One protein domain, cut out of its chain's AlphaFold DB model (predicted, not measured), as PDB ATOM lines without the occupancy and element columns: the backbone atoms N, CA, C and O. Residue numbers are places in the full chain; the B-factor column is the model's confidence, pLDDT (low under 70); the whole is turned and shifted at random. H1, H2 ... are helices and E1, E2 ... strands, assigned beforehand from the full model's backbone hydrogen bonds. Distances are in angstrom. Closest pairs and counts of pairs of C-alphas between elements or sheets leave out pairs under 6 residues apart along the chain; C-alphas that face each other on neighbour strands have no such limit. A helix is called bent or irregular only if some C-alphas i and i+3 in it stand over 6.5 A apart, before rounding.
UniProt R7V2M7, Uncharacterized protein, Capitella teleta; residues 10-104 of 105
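This is residues 10 to 104 of the 105 residues of an uncharacterized protein of Capitella teleta (UniProt R7V2M7). A twisted sheet, E1 E2 E3, is drawn out into the long bent hairpin of E2 and E3, and helix H1 sticks out as a free arm. The printed part has 95 residues with three named strands, an antiparallel meander (each strand beside the one before), then one named helix: mixed class. It is extended, radius of gyration of the C-alphas 21.3 A, spans 74 by 30 by 23 A.

E1, residues 10 to 16, 16.6 A, begins at C-alpha 10 (49.299, -112.101, 12.164). E2, residues 47 to 61, 31.9 A, bends by 86 degrees at 51; E3, residues 64 to 79, 39.2 A, by 70 degrees at 75. H1, residues 84 to 102, 27.6 A, ends at C-alpha 102 (0.492, -131.580, 7.288).

Within hydrogen-bond range are N 12 and O 50 of hairpin E1 and E2, 2.8 A, and N 55 and O 70 of hairpin E2 and E3, 2.8 A. H1, with 14 of 15 O i to N i+4 pairs within range, is not on the sheet.

The printed part has no cut. The E1 to E2 link, 30 residues, is long. Residues 38 to 44 and 81 to 104 have pLDDT under 70.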
ATOM      1  N   VAL A  10      50.627-112.418  11.646       95.44
ATOM      2  CA  VAL A  10      49.299-112.101  12.164       95.44
ATOM      3  C   VAL A  10      48.264-112.512  11.133       95.44
ATOM      4  O   VAL A  10      48.371-112.160   9.963       95.44
ATOM      5  N   THR A  11      47.225-113.214  11.577       95.50
ATOM      6  CA  THR A  11      46.011-113.469  10.794       95.50
ATOM      7  C   THR A  11      44.809-113.020  11.611       95.50
ATOM      8  O   THR A  11      44.569-113.554  12.691       95.50
ATOM      9  N   LEU A  12      44.052-112.046  11.110       93.94
ATOM     10  CA  LEU A  12      42.847-111.536  11.756       93.94
ATOM     11  C   LEU A  12      41.621-111.725  10.871       93.94
ATOM     12  O   LEU A  12      41.672-111.494   9.670       93.94
ATOM     13  N   LEU A  13      40.492-112.056  11.488       91.94
ATOM     14  CA  LEU A  13      39.181-112.070  10.850       91.94
ATOM     15  C   LEU A  13      38.272-111.096  11.595       91.94
ATOM     16  O   LEU A  13      38.171-111.149  12.819       91.94
ATOM     17  N   GLY A  14      37.600-110.217  10.865       90.00
ATOM     18  CA  GLY A  14      36.887-109.108  11.487       90.00
ATOM     19  C   GLY A  14      36.156-108.239  10.481       90.00
ATOM     20  O   GLY A  14      36.066-108.578   9.302       90.00
ATOM     21  N   ARG A  15      35.596-107.133  10.963       87.69
ATOM     22  CA  ARG A  15      34.843-106.165  10.159       87.69
ATOM     23  C   ARG A  15      35.594-104.844  10.073       87.69
ATOM     24  O   ARG A  15      36.223-104.426  11.046       87.69
ATOM     25  N   VAL A  16      35.483-104.185   8.926       87.88
ATOM     26  CA  VAL A  16      35.950-102.803   8.759       87.88
ATOM     27  C   VAL A  16      34.936-101.867   9.405       87.88
ATOM     28  O   VAL A  16      33.733-102.059   9.240       87.88
ATOM     29  N   GLY A  17      35.405-100.904  10.195       82.50
ATOM     30  CA  GLY A  17      34.534 -99.935  10.859       82.50
ATOM     31  C   GLY A  17      34.059 -98.833   9.926       82.50
ATOM     32  O   GLY A  17      32.957 -98.912   9.397       82.50
ATOM     33  N   ASN A  18      34.900 -97.818   9.769       81.44
ATOM     34  CA  ASN A  18      34.671 -96.674   8.895       81.44
ATOM     35  C   ASN A  18      35.415 -96.865   7.576       81.44
ATOM     36  O   ASN A  18      36.304 -97.717   7.483       81.44
ATOM     37  N   ASP A  19      35.078 -96.028   6.597       83.38
ATOM     38  CA  ASP A  19      35.738 -96.045   5.302       83.38
ATOM     39  C   ASP A  19      37.256 -95.859   5.447       83.38
ATOM     40  O   ASP A  19      37.714 -95.061   6.279       83.38
ATOM     41  N   PRO A  20      38.053 -96.614   4.673       86.25
ATOM     42  CA  PRO A  20      39.494 -96.482   4.708       86.25
ATOM     43  C   PRO A  20      39.965 -95.068   4.366       86.25
ATOM     44  O   PRO A  20      39.484 -94.443   3.426       86.25
ATOM     45  N   GLN A  21      40.946 -94.587   5.121       88.75
ATOM     46  CA  GLN A  21      41.613 -93.315   4.880       88.75
ATOM     47  C   GLN A  21      42.903 -93.558   4.103       88.75
ATOM     48  O   GLN A  21      43.759 -94.338   4.531       88.75
ATOM     49  N   GLU A  22      43.043 -92.883   2.968       90.44
ATOM     50  CA  GLU A  22      44.241 -92.926   2.138       90.44
ATOM     51  C   GLU A  22      45.143 -91.724   2.437       90.44
ATOM     52  O   GLU A  22      44.691 -90.582   2.516       90.44
ATOM     53  N   SER A  23      46.437 -91.980   2.616       89.38
ATOM     54  CA  SER A  23      47.447 -90.927   2.732       89.38
ATOM     55  C   SER A  23      47.993 -90.543   1.356       89.38
ATOM     56  O   SER A  23      48.426 -91.410   0.601       89.38
ATOM     57  N   SER A  24      48.051 -89.243   1.053       77.56
ATOM     58  CA  SER A  24      48.487 -88.691  -0.240       77.56
ATOM     59  C   SER A  24      50.018 -88.563  -0.402       77.56
ATOM     60  O   SER A  24      50.507 -87.563  -0.927       77.56
ATOM     61  N   GLY A  25      50.791 -89.533   0.093       83.25
ATOM     62  CA  GLY A  25      52.262 -89.532   0.027       83.25
ATOM     63  C   GLY A  25      52.850 -90.278  -1.181       83.25
ATOM     64  O   GLY A  25      52.138 -90.949  -1.917       83.25
ATOM     65  N   GLU A  26      54.183 -90.236  -1.332       82.38
ATOM     66  CA  GLU A  26      54.945 -90.986  -2.361       82.38
ATOM     67  C   GLU A  26      54.654 -92.499  -2.335       82.38
ATOM     68  O   GLU A  26      54.723 -93.190  -3.349       82.38
ATOM     69  N   LYS A  27      54.299 -93.019  -1.156       83.88
ATOM     70  CA  LYS A  27      53.817 -94.385  -0.953       83.88
ATOM     71  C   LYS A  27      52.467 -94.300  -0.248       83.88
ATOM     72  O   LYS A  27      52.468 -94.127   0.975       83.88
ATOM     73  N   PRO A  28      51.344 -94.375  -0.980       82.25
ATOM     74  CA  PRO A  28      50.033 -94.255  -0.368       82.25
ATOM     75  C   PRO A  28      49.834 -95.388   0.636       82.25
ATOM     76  O   PRO A  28      50.155 -96.551   0.381       82.25
ATOM     77  N   VAL A  29      49.344 -95.024   1.817       87.69
ATOM     78  CA  VAL A  29      49.021 -95.971   2.882       87.69
ATOM     79  C   VAL A  29      47.531 -95.891   3.131       87.69
ATOM     80  O   VAL A  29      47.004 -94.813   3.402       87.69
ATOM     81  N   LEU A  30      46.880 -97.048   3.069       90.19
ATOM     82  CA  LEU A  30      45.480 -97.199   3.418       90.19
ATOM     83  C   LEU A  30      45.369 -97.613   4.886       90.19
ATOM     84  O   LEU A  30      45.895 -98.655   5.281       90.19
ATOM     85  N   THR A  31      44.678 -96.810   5.690       90.56
ATOM     86  CA  THR A  31      44.444 -97.094   7.110       90.56
ATOM     87  C   THR A  31      42.952 -97.181   7.374       90.56
ATOM     88  O   THR A  31      42.193 -96.299   6.987       90.56
ATOM     89  N   PHE A  32      42.513 -98.235   8.054       89.62
ATOM     90  CA  PHE A  32      41.115 -98.402   8.431       89.62
ATOM     91  C   PHE A  32      40.999 -99.065   9.806       89.62
ATOM     92  O   PHE A  32      41.845 -99.888  10.172       89.62
ATOM     93  N   PRO A  33      39.957 -98.736  10.586       89.06
ATOM     94  CA  PRO A  33      39.691 -99.414  11.842       89.06
ATOM     95  C   PRO A  33      39.180-100.835  11.577       89.06
ATOM     96  O   PRO A  33      38.310-101.053  10.729       89.06
ATOM     97  N   PHE A  34      39.697-101.795  12.338       89.94
ATOM     98  CA  PHE A  34      39.364-103.207  12.191       89.94
ATOM     99  C   PHE A  34      38.932-103.810  13.527       89.94
ATOM    100  O   PHE A  34      39.675-103.766  14.506       89.94
ATOM    101  N   ALA A  35      37.732-104.387  13.563       89.19
ATOM    102  CA  ALA A  35      37.168-104.993  14.764       89.19
ATOM    103  C   ALA A  35      37.107-106.518  14.637       89.19
ATOM    104  O   ALA A  35      36.458-107.052  13.736       89.19
ATOM    105  N   THR A  36      37.740-107.219  15.576       88.00
ATOM    106  CA  THR A  36      37.781-108.692  15.654       88.00
ATOM    107  C   THR A  36      36.702-109.288  16.565       88.00
ATOM    108  O   THR A  36      36.596-110.505  16.684       88.00
ATOM    109  N   GLY A  37      35.888-108.449  17.218       77.81
ATOM    110  CA  GLY A  37      34.866-108.898  18.165       77.81
ATOM    111  C   GLY A  37      33.748-109.718  17.509       77.81
ATOM    112  O   GLY A  37      33.280-109.389  16.415       77.81
ATOM    113  N   THR A  38      33.270-110.745  18.215       60.72
ATOM    114  CA  THR A  38      32.237-111.693  17.754       60.72
ATOM    115  C   THR A  38      30.836-111.076  17.622       60.72
ATOM    116  O   THR A  38      30.074-111.497  16.760       60.72
ATOM    117  N   ASN A  39      30.521-110.019  18.388       55.56
ATOM    118  CA  ASN A  39      29.186-109.388  18.457       55.56
ATOM    119  C   ASN A  39      29.106-108.003  17.796       55.56
ATOM    120  O   ASN A  39      28.410-107.087  18.241       55.56
ATOM    121  N   SER A  40      29.823-107.836  16.695       52.28
ATOM    122  CA  SER A  40      29.990-106.548  16.032       52.28
ATOM    123  C   SER A  40      28.829-106.225  15.079       52.28
ATOM    124  O   SER A  40      29.046-106.100  13.878       52.28
ATOM    125  N   ARG A  41      27.594-106.052  15.589       55.22
ATOM    126  CA  ARG A  41      26.488-105.444  14.798       55.22
ATOM    127  C   ARG A  41      26.775-103.985  14.411       55.22
ATOM    128  O   ARG A  41      26.119-103.454  13.527       55.22
ATOM    129  N   LYS A  42      27.732-103.347  15.098       56.88
ATOM    130  CA  LYS A  42      28.084-101.927  14.955       56.88
ATOM    131  C   LYS A  42      29.192-101.636  13.937       56.88
ATOM    132  O   LYS A  42      29.380-100.478  13.597       56.88
ATOM    133  N   PHE A  43      29.932-102.646  13.482       57.53
ATOM    134  CA  PHE A  43      30.998-102.466  12.491       57.53
ATOM    135  C   PHE A  43      30.475-102.849  11.103       57.53
ATOM    136  O   PHE A  43      29.558-103.668  11.003       57.53
ATOM    137  N   GLY A  44      31.017-102.227  10.054       63.81
ATOM    138  CA  GLY A  44      30.511-102.247   8.684       63.81
ATOM    139  C   GLY A  44      30.169-103.632   8.128       63.81
ATOM    140  O   GLY A  44      30.575-104.688   8.628       63.81
ATOM    141  N   ARG A  45      29.371-103.641   7.053       70.31
ATOM    142  CA  ARG A  45      28.858-104.882   6.447       70.31
ATOM    143  C   ARG A  45      29.974-105.805   5.950       70.31
ATOM    144  O   ARG A  45      29.794-107.022   6.004       70.31
ATOM    145  N   GLN A  46      31.116-105.247   5.555       83.38
ATOM    146  CA  GLN A  46      32.234-105.988   4.987       83.38
ATOM    147  C   GLN A  46      33.065-106.693   6.065       83.38
ATOM    148  O   GLN A  46      33.607-106.067   6.983       83.38
ATOM    149  N   ARG A  47      33.177-108.017   5.938       87.06
ATOM    150  CA  ARG A  47      34.073-108.851   6.742       87.06
ATOM    151  C   ARG A  47      35.340-109.115   5.936       87.06
ATOM    152  O   ARG A  47      35.241-109.436   4.758       87.06
ATOM    153  N   LEU A  48      36.508-108.991   6.554       90.88
ATOM    154  CA  LEU A  48      37.796-109.253   5.913       90.88
ATOM    155  C   LEU A  48      38.610-110.265   6.719       90.88
ATOM    156  O   LEU A  48      38.576-110.258   7.952       90.88
ATOM    157  N   LEU A  49      39.378-111.085   6.012       93.44
ATOM    158  CA  LEU A  49      40.526-111.812   6.536       93.44
ATOM    159  C   LEU A  49      41.789-111.014   6.185       93.44
ATOM    160  O   LEU A  49      42.078-110.780   5.013       93.44
ATOM    161  N   VAL A  50      42.540-110.597   7.196       94.88
ATOM    162  CA  VAL A  50      43.757-109.791   7.067       94.88
ATOM    163  C   VAL A  50      44.945-110.627   7.513       94.88
ATOM    164  O   VAL A  50      44.953-111.129   8.635       94.88
ATOM    165  N   LYS A  51      45.959-110.757   6.657       96.69
ATOM    166  CA  LYS A  51      47.252-111.354   7.007       96.69
ATOM    167  C   LYS A  51      48.356-110.311   6.920       96.69
ATOM    168  O   LYS A  51      48.377-109.499   5.987       96.69
ATOM    169  N   GLY A  52      49.242-110.309   7.903       96.31
ATOM    170  CA  GLY A  52      50.230-109.259   8.074       96.31
ATOM    171  C   GLY A  52      51.303-109.587   9.096       96.31
ATOM    172  O   GLY A  52      51.409-110.709   9.577       96.31
ATOM    173  N   HIS A  53      52.052-108.557   9.467       95.62
ATOM    174  CA  HIS A  53      53.030-108.581  10.552       95.62
ATOM    175  C   HIS A  53      52.847-107.360  11.457       95.62
ATOM    176  O   HIS A  53      52.346-106.318  11.021       95.62
ATOM    177  N   ILE A  54      53.270-107.463  12.716       95.06
ATOM    178  CA  ILE A  54      53.217-106.348  13.670       95.06
ATOM    179  C   ILE A  54      54.444-105.459  13.474       95.06
ATOM    180  O   ILE A  54      55.581-105.933  13.466       95.06
ATOM    181  N   ARG A  55      54.233-104.148  13.368       93.56
ATOM    182  CA  ARG A  55      55.286-103.135  13.467       93.56
ATOM    183  C   ARG A  55      55.062-102.274  14.694       93.56
ATOM    184  O   ARG A  55      53.947-101.835  14.953       93.56
ATOM    185  N   TYR A  56      56.143-102.007  15.415       93.69
ATOM    186  CA  TYR A  56      56.139-101.062  16.520       93.69
ATOM    187  C   TYR A  56      56.770 -99.750  16.079       93.69
ATOM    188  O   TYR A  56      57.814 -99.758  15.427       93.69
ATOM    189  N   LYS A  57      56.166 -98.634  16.469       92.50
ATOM    190  CA  LYS A  57      56.709 -97.298  16.253       92.50
ATOM    191  C   LYS A  57      56.624 -96.514  17.555       92.50
ATOM    192  O   LYS A  57      55.572 -96.494  18.186       92.50
ATOM    193  N   ASN A  58      57.720 -95.874  17.942       94.19
ATOM    194  CA  ASN A  58      57.674 -94.874  19.001       94.19
ATOM    195  C   ASN A  58      57.104 -93.587  18.402       94.19
ATOM    196  O   ASN A  58      57.523 -93.170  17.318       94.19
ATOM    197  N   ILE A  59      56.116 -93.016  19.073       92.81
ATOM    198  CA  ILE A  59      55.463 -91.772  18.689       92.81
ATOM    199  C   ILE A  59      55.504 -90.826  19.881       92.81
ATOM    200  O   ILE A  59      55.236 -91.235  21.007       92.81
ATOM    201  N   ASP A  60      55.833 -89.570  19.631       92.69
ATOM    202  CA  ASP A  60      55.749 -88.535  20.652       92.69
ATOM    203  C   ASP A  60      54.338 -87.957  20.616       92.69
ATOM    204  O   ASP A  60      53.873 -87.466  19.584       92.69
ATOM    205  N   THR A  61      53.628 -88.082  21.731       91.12
ATOM    206  CA  THR A  61      52.281 -87.532  21.907       91.12
ATOM    207  C   THR A  61      52.322 -86.406  22.934       91.12
ATOM    208  O   THR A  61      53.317 -86.246  23.644       91.12
ATOM    209  N   SER A  62      51.245 -85.623  23.044       91.56
ATOM    210  CA  SER A  62      51.119 -84.591  24.086       91.56
ATOM    211  C   SER A  62      51.295 -85.150  25.500       91.56
ATOM    212  O   SER A  62      51.781 -84.447  26.379       91.56
ATOM    213  N   ASP A  63      50.959 -86.425  25.691       92.56
ATOM    214  CA  ASP A  63      51.020 -87.122  26.977       92.56
ATOM    215  C   ASP A  63      52.377 -87.822  27.197       92.56
ATOM    216  O   ASP A  63      52.541 -88.612  28.127       92.56
ATOM    217  N   GLY A  64      53.355 -87.551  26.324       93.06
ATOM    218  CA  GLY A  64      54.691 -88.138  26.340       93.06
ATOM    219  C   GLY A  64      54.923 -89.191  25.246       93.06
ATOM    220  O   GLY A  64      54.081 -89.399  24.362       93.06
ATOM    221  N   PRO A  65      56.092 -89.855  25.268       93.38
ATOM    222  CA  PRO A  65      56.436 -90.881  24.297       93.38
ATOM    223  C   PRO A  65      55.569 -92.130  24.498       93.38
ATOM    224  O   PRO A  65      55.535 -92.725  25.576       93.38
ATOM    225  N   GLN A  66      54.893 -92.559  23.438       93.12
ATOM    226  CA  GLN A  66      54.068 -93.763  23.399       93.12
ATOM    227  C   GLN A  66      54.596 -94.751  22.357       93.12
ATOM    228  O   GLN A  66      55.263 -94.388  21.387       93.12
ATOM    229  N   ARG A  67      54.270 -96.034  22.535       92.88
ATOM    230  CA  ARG A  67      54.622 -97.090  21.582       92.88
ATOM    231  C   ARG A  67      53.369 -97.585  20.873       92.88
ATOM    232  O   ARG A  67      52.530 -98.253  21.468       92.88
ATOM    233  N   LEU A  68      53.279 -97.292  19.583       91.50
ATOM    234  CA  LEU A  68      52.198 -97.737  18.718       91.50
ATOM    235  C   LEU A  68      52.525 -99.111  18.129       91.50
ATOM    236  O   LEU A  68      53.597 -99.297  17.551       91.50
ATOM    237  N   ALA A  69      51.596-100.058  18.245       93.38
ATOM    238  CA  ALA A  69      51.624-101.321  17.515       93.38
ATOM    239  C   ALA A  69      50.654-101.242  16.329       93.38
ATOM    240  O   ALA A  69      49.483-100.912  16.498       93.38
ATOM    241  N   THR A  70      51.135-101.547  15.129       93.12
ATOM    242  CA  THR A  70      50.346-101.501  13.893       93.12
ATOM    243  C   THR A  70      50.483-102.815  13.148       93.12
ATOM    244  O   THR A  70      51.570-103.385  13.087       93.12
ATOM    245  N   ILE A  71      49.395-103.285  12.546       94.75
ATOM    246  CA  ILE A  71      49.428-104.451  11.665       94.75
ATOM    247  C   ILE A  71      49.631-103.965  10.240       94.75
ATOM    248  O   ILE A  71      48.827-103.205   9.707       94.75
ATOM    249  N   MET A  72      50.705-104.433   9.621       94.56
ATOM    250  CA  MET A  72      50.974-104.204   8.212       94.56
ATOM    251  C   MET A  72      50.455-105.377   7.413       94.56
ATOM    252  O   MET A  72      51.050-106.456   7.424       94.56
ATOM    253  N   ALA A  73      49.337-105.161   6.734       94.44
ATOM    254  CA  ALA A  73      48.747-106.178   5.890       94.44
ATOM    255  C   ALA A  73      49.615-106.412   4.644       94.44
ATOM    256  O   ALA A  73      49.964-105.470   3.936       94.44
ATOM    257  N   HIS A  74      49.928-107.675   4.365       93.25
ATOM    258  CA  HIS A  74      50.413-108.111   3.053       93.25
ATOM    259  C   HIS A  74      49.286-108.750   2.232       93.25
ATOM    260  O   HIS A  74      49.380-108.847   1.012       93.25
ATOM    261  N   THR A  75      48.209-109.201   2.889       94.94
ATOM    262  CA  THR A  75      47.055-109.811   2.223       94.94
ATOM    263  C   THR A  75      45.765-109.401   2.915       94.94
ATOM    264  O   THR A  75      45.650-109.490   4.137       94.94
ATOM    265  N   ILE A  76      44.783-108.987   2.118       92.81
ATOM    266  CA  ILE A  76      43.427-108.664   2.557       92.81
ATOM    267  C   ILE A  76      42.467-109.441   1.660       92.81
ATOM    268  O   ILE A  76      42.545-109.338   0.439       92.81
ATOM    269  N   ILE A  77      41.583-110.230   2.262       93.69
ATOM    270  CA  ILE A  77      40.582-111.035   1.556       93.69
ATOM    271  C   ILE A  77      39.206-110.624   2.062       93.69
ATOM    272  O   ILE A  77      38.948-110.688   3.265       93.69
ATOM    273  N   THR A  78      38.311-110.230   1.156       90.31
ATOM    274  CA  THR A  78      36.903-110.005   1.496       90.31
ATOM    275  C   THR A  78      36.206-111.338   1.720       90.31
ATOM    276  O   THR A  78      36.328-112.261   0.921       90.31
ATOM    277  N   VAL A  79      35.481-111.438   2.828       87.31
ATOM    278  CA  VAL A  79      34.682-112.601   3.199       87.31
ATOM    279  C   VAL A  79      33.221-112.206   3.039       87.31
ATOM    280  O   VAL A  79      32.638-111.594   3.939       87.31
ATOM    281  N   ASP A  80      32.629-112.525   1.891       73.38
ATOM    282  CA  ASP A  80      31.199-112.321   1.691       73.38
ATOM    283  C   ASP A  80      30.395-113.319   2.532       73.38
ATOM    284  O   ASP A  80      30.650-114.522   2.555       73.38
ATOM    285  N   ALA A  81      29.416-112.795   3.268       60.19
ATOM    286  CA  ALA A  81      28.450-113.588   4.029       60.19
ATOM    287  C   ALA A  81      27.122-113.764   3.272       60.19
ATOM    288  O   ALA A  81      26.157-114.252   3.858       60.19
ATOM    289  N   LYS A  82      27.058-113.309   2.012       55.09
ATOM    290  CA  LYS A  82      25.809-113.155   1.259       55.09
ATOM    291  C   LYS A  82      25.066-114.469   1.019       55.09
ATOM    292  O   LYS A  82      23.844-114.431   0.981       55.09
ATOM    293  N   ASP A  83      25.763-115.600   0.990       51.59
ATOM    294  CA  ASP A  83      25.123-116.845   0.556       51.59
ATOM    295  C   ASP A  83      24.518-117.662   1.708       51.59
ATOM    296  O   ASP A  83      23.513-118.332   1.521       51.59
ATOM    297  N   ARG A  84      25.030-117.552   2.943       52.50
ATOM    298  CA  ARG A  84      24.540-118.403   4.051       52.50
ATOM    299  C   ARG A  84      23.246-117.919   4.699       52.50
ATOM    300  O   ARG A  84      22.367-118.717   4.985       52.50
ATOM    301  N   ASN A  85      23.088-116.608   4.876       55.25
ATOM    302  CA  ASN A  85      21.925-116.074   5.595       55.25
ATOM    303  C   ASN A  85      20.633-116.056   4.755       55.25
ATOM    304  O   ASN A  85      19.565-115.804   5.310       55.25
ATOM    305  N   MET A  86      20.727-116.230   3.431       54.47
ATOM    306  CA  MET A  86      19.563-116.256   2.536       54.47
ATOM    307  C   MET A  86      19.003-117.676   2.411       54.47
ATOM    308  O   MET A  86      17.792-117.847   2.471       54.47
ATOM    309  N   GLN A  87      19.878-118.685   2.347       56.22
ATOM    310  CA  GLN A  87      19.487-120.096   2.364       56.22
ATOM    311  C   GLN A  87      18.840-120.503   3.690       56.22
ATOM    312  O   GLN A  87      17.734-121.018   3.679       56.22
ATOM    313  N   GLU A  88      19.427-120.126   4.833       57.41
ATOM    314  CA  GLU A  88      18.848-120.456   6.148       57.41
ATOM    315  C   GLU A  88      17.438-119.868   6.368       57.41
ATOM    316  O   GLU A  88      16.642-120.445   7.104       57.41
ATOM    317  N   ARG A  89      17.104-118.727   5.740       55.28
ATOM    318  CA  ARG A  89      15.747-118.153   5.808       55.28
ATOM    319  C   ARG A  89      14.769-118.890   4.904       55.28
ATOM    320  O   ARG A  89      13.683-119.222   5.355       55.28
ATOM    321  N   ASN A  90      15.176-119.170   3.672       57.78
ATOM    322  CA  ASN A  90      14.315-119.839   2.704       57.78
ATOM    323  C   ASN A  90      14.003-121.282   3.137       57.78
ATOM    324  O   ASN A  90      12.845-121.679   3.102       57.78
ATOM    325  N   ASP A  91      14.995-122.012   3.660       61.59
ATOM    326  CA  ASP A  91      14.813-123.385   4.153       61.59
ATOM    327  C   ASP A  91      13.916-123.436   5.409       61.59
ATOM    328  O   ASP A  91      13.255-124.436   5.679       61.59
ATOM    329  N   SER A  92      13.880-122.360   6.205       60.69
ATOM    330  CA  SER A  92      13.003-122.267   7.384       60.69
ATOM    331  C   SER A  92      11.553-121.964   7.001       60.69
ATOM    332  O   SER A  92      10.633-122.502   7.615       60.69
ATOM    333  N   ASP A  93      11.353-121.105   6.000       64.00
ATOM    334  CA  ASP A  93      10.025-120.708   5.528       64.00
ATOM    335  C   ASP A  93       9.340-121.837   4.732       64.00
ATOM    336  O   ASP A  93       8.128-122.006   4.855       64.00
ATOM    337  N   GLU A  94      10.097-122.647   3.977       65.50
ATOM    338  CA  GLU A  94       9.573-123.847   3.296       65.50
ATOM    339  C   GLU A  94       9.156-124.934   4.301       65.50
ATOM    340  O   GLU A  94       8.023-125.408   4.253       65.50
ATOM    341  N   ASN A  95       9.997-125.243   5.297       66.19
ATOM    342  CA  ASN A  95       9.646-126.226   6.333       66.19
ATOM    343  C   ASN A  95       8.414-125.808   7.159       66.19
ATOM    344  O   ASN A  95       7.610-126.652   7.544       66.19
ATOM    345  N   ALA A  96       8.230-124.509   7.418       66.44
ATOM    346  CA  ALA A  96       7.054-124.019   8.135       66.44
ATOM    347  C   ALA A  96       5.753-124.167   7.322       66.44
ATOM    348  O   ALA A  96       4.691-124.377   7.909       66.44
ATOM    349  N   GLN A  97       5.826-124.068   5.991       66.69
ATOM    350  CA  GLN A  97       4.672-124.252   5.102       66.69
ATOM    351  C   GLN A  97       4.292-125.727   4.961       66.69
ATOM    352  O   GLN A  97       3.101-126.048   4.978       66.69
ATOM    353  N   ASP A  98       5.286-126.613   4.900       66.25
ATOM    354  CA  ASP A  98       5.070-128.060   4.863       66.25
ATOM    355  C   ASP A  98       4.456-128.562   6.185       66.25
ATOM    356  O   ASP A  98       3.456-129.283   6.176       66.25
ATOM    357  N   GLU A  99       4.949-128.086   7.337       67.25
ATOM    358  CA  GLU A  99       4.372-128.402   8.657       67.25
ATOM    359  C   GLU A  99       2.955-127.837   8.862       67.25
ATOM    360  O   GLU A  99       2.167-128.376   9.649       67.25
ATOM    361  N   GLU A 100       2.616-126.722   8.210       69.00
ATOM    362  CA  GLU A 100       1.263-126.169   8.243       69.00
ATOM    363  C   GLU A 100       0.319-126.983   7.347       69.00
ATOM    364  O   GLU A 100      -0.801-127.272   7.767       69.00
ATOM    365  N   GLN A 101       0.772-127.443   6.175       63.78
ATOM    366  CA  GLN A 101      -0.007-128.319   5.288       63.78
ATOM    367  C   GLN A 101      -0.275-129.702   5.890       63.78
ATOM    368  O   GLN A 101      -1.401-130.194   5.781       63.78
ATOM    369  N   GLU A 102       0.690-130.298   6.592       65.25
ATOM    370  CA  GLU A 102       0.492-131.580   7.288       65.25
ATOM    371  C   GLU A 102      -0.485-131.482   8.470       65.25
ATOM    372  O   GLU A 102      -1.068-132.482   8.880       65.25
ATOM    373  N   ARG A 103      -0.722-130.282   9.014       68.00
ATOM    374  CA  ARG A 103      -1.630-130.074  10.155       68.00
ATOM    375  C   ARG A 103      -3.114-130.051   9.766       68.00
ATOM    376  O   ARG A 103      -3.971-130.120  10.649       68.00
ATOM    377  N   TYR A 104      -3.413-129.923   8.473       62.34
ATOM    378  CA  TYR A 104      -4.772-129.869   7.919       62.34
ATOM    379  C   TYR A 104      -5.146-131.119   7.091       62.34
ATOM    380  O   TYR A 104      -6.153-131.103   6.371       62.34
TER     381      TYR A 104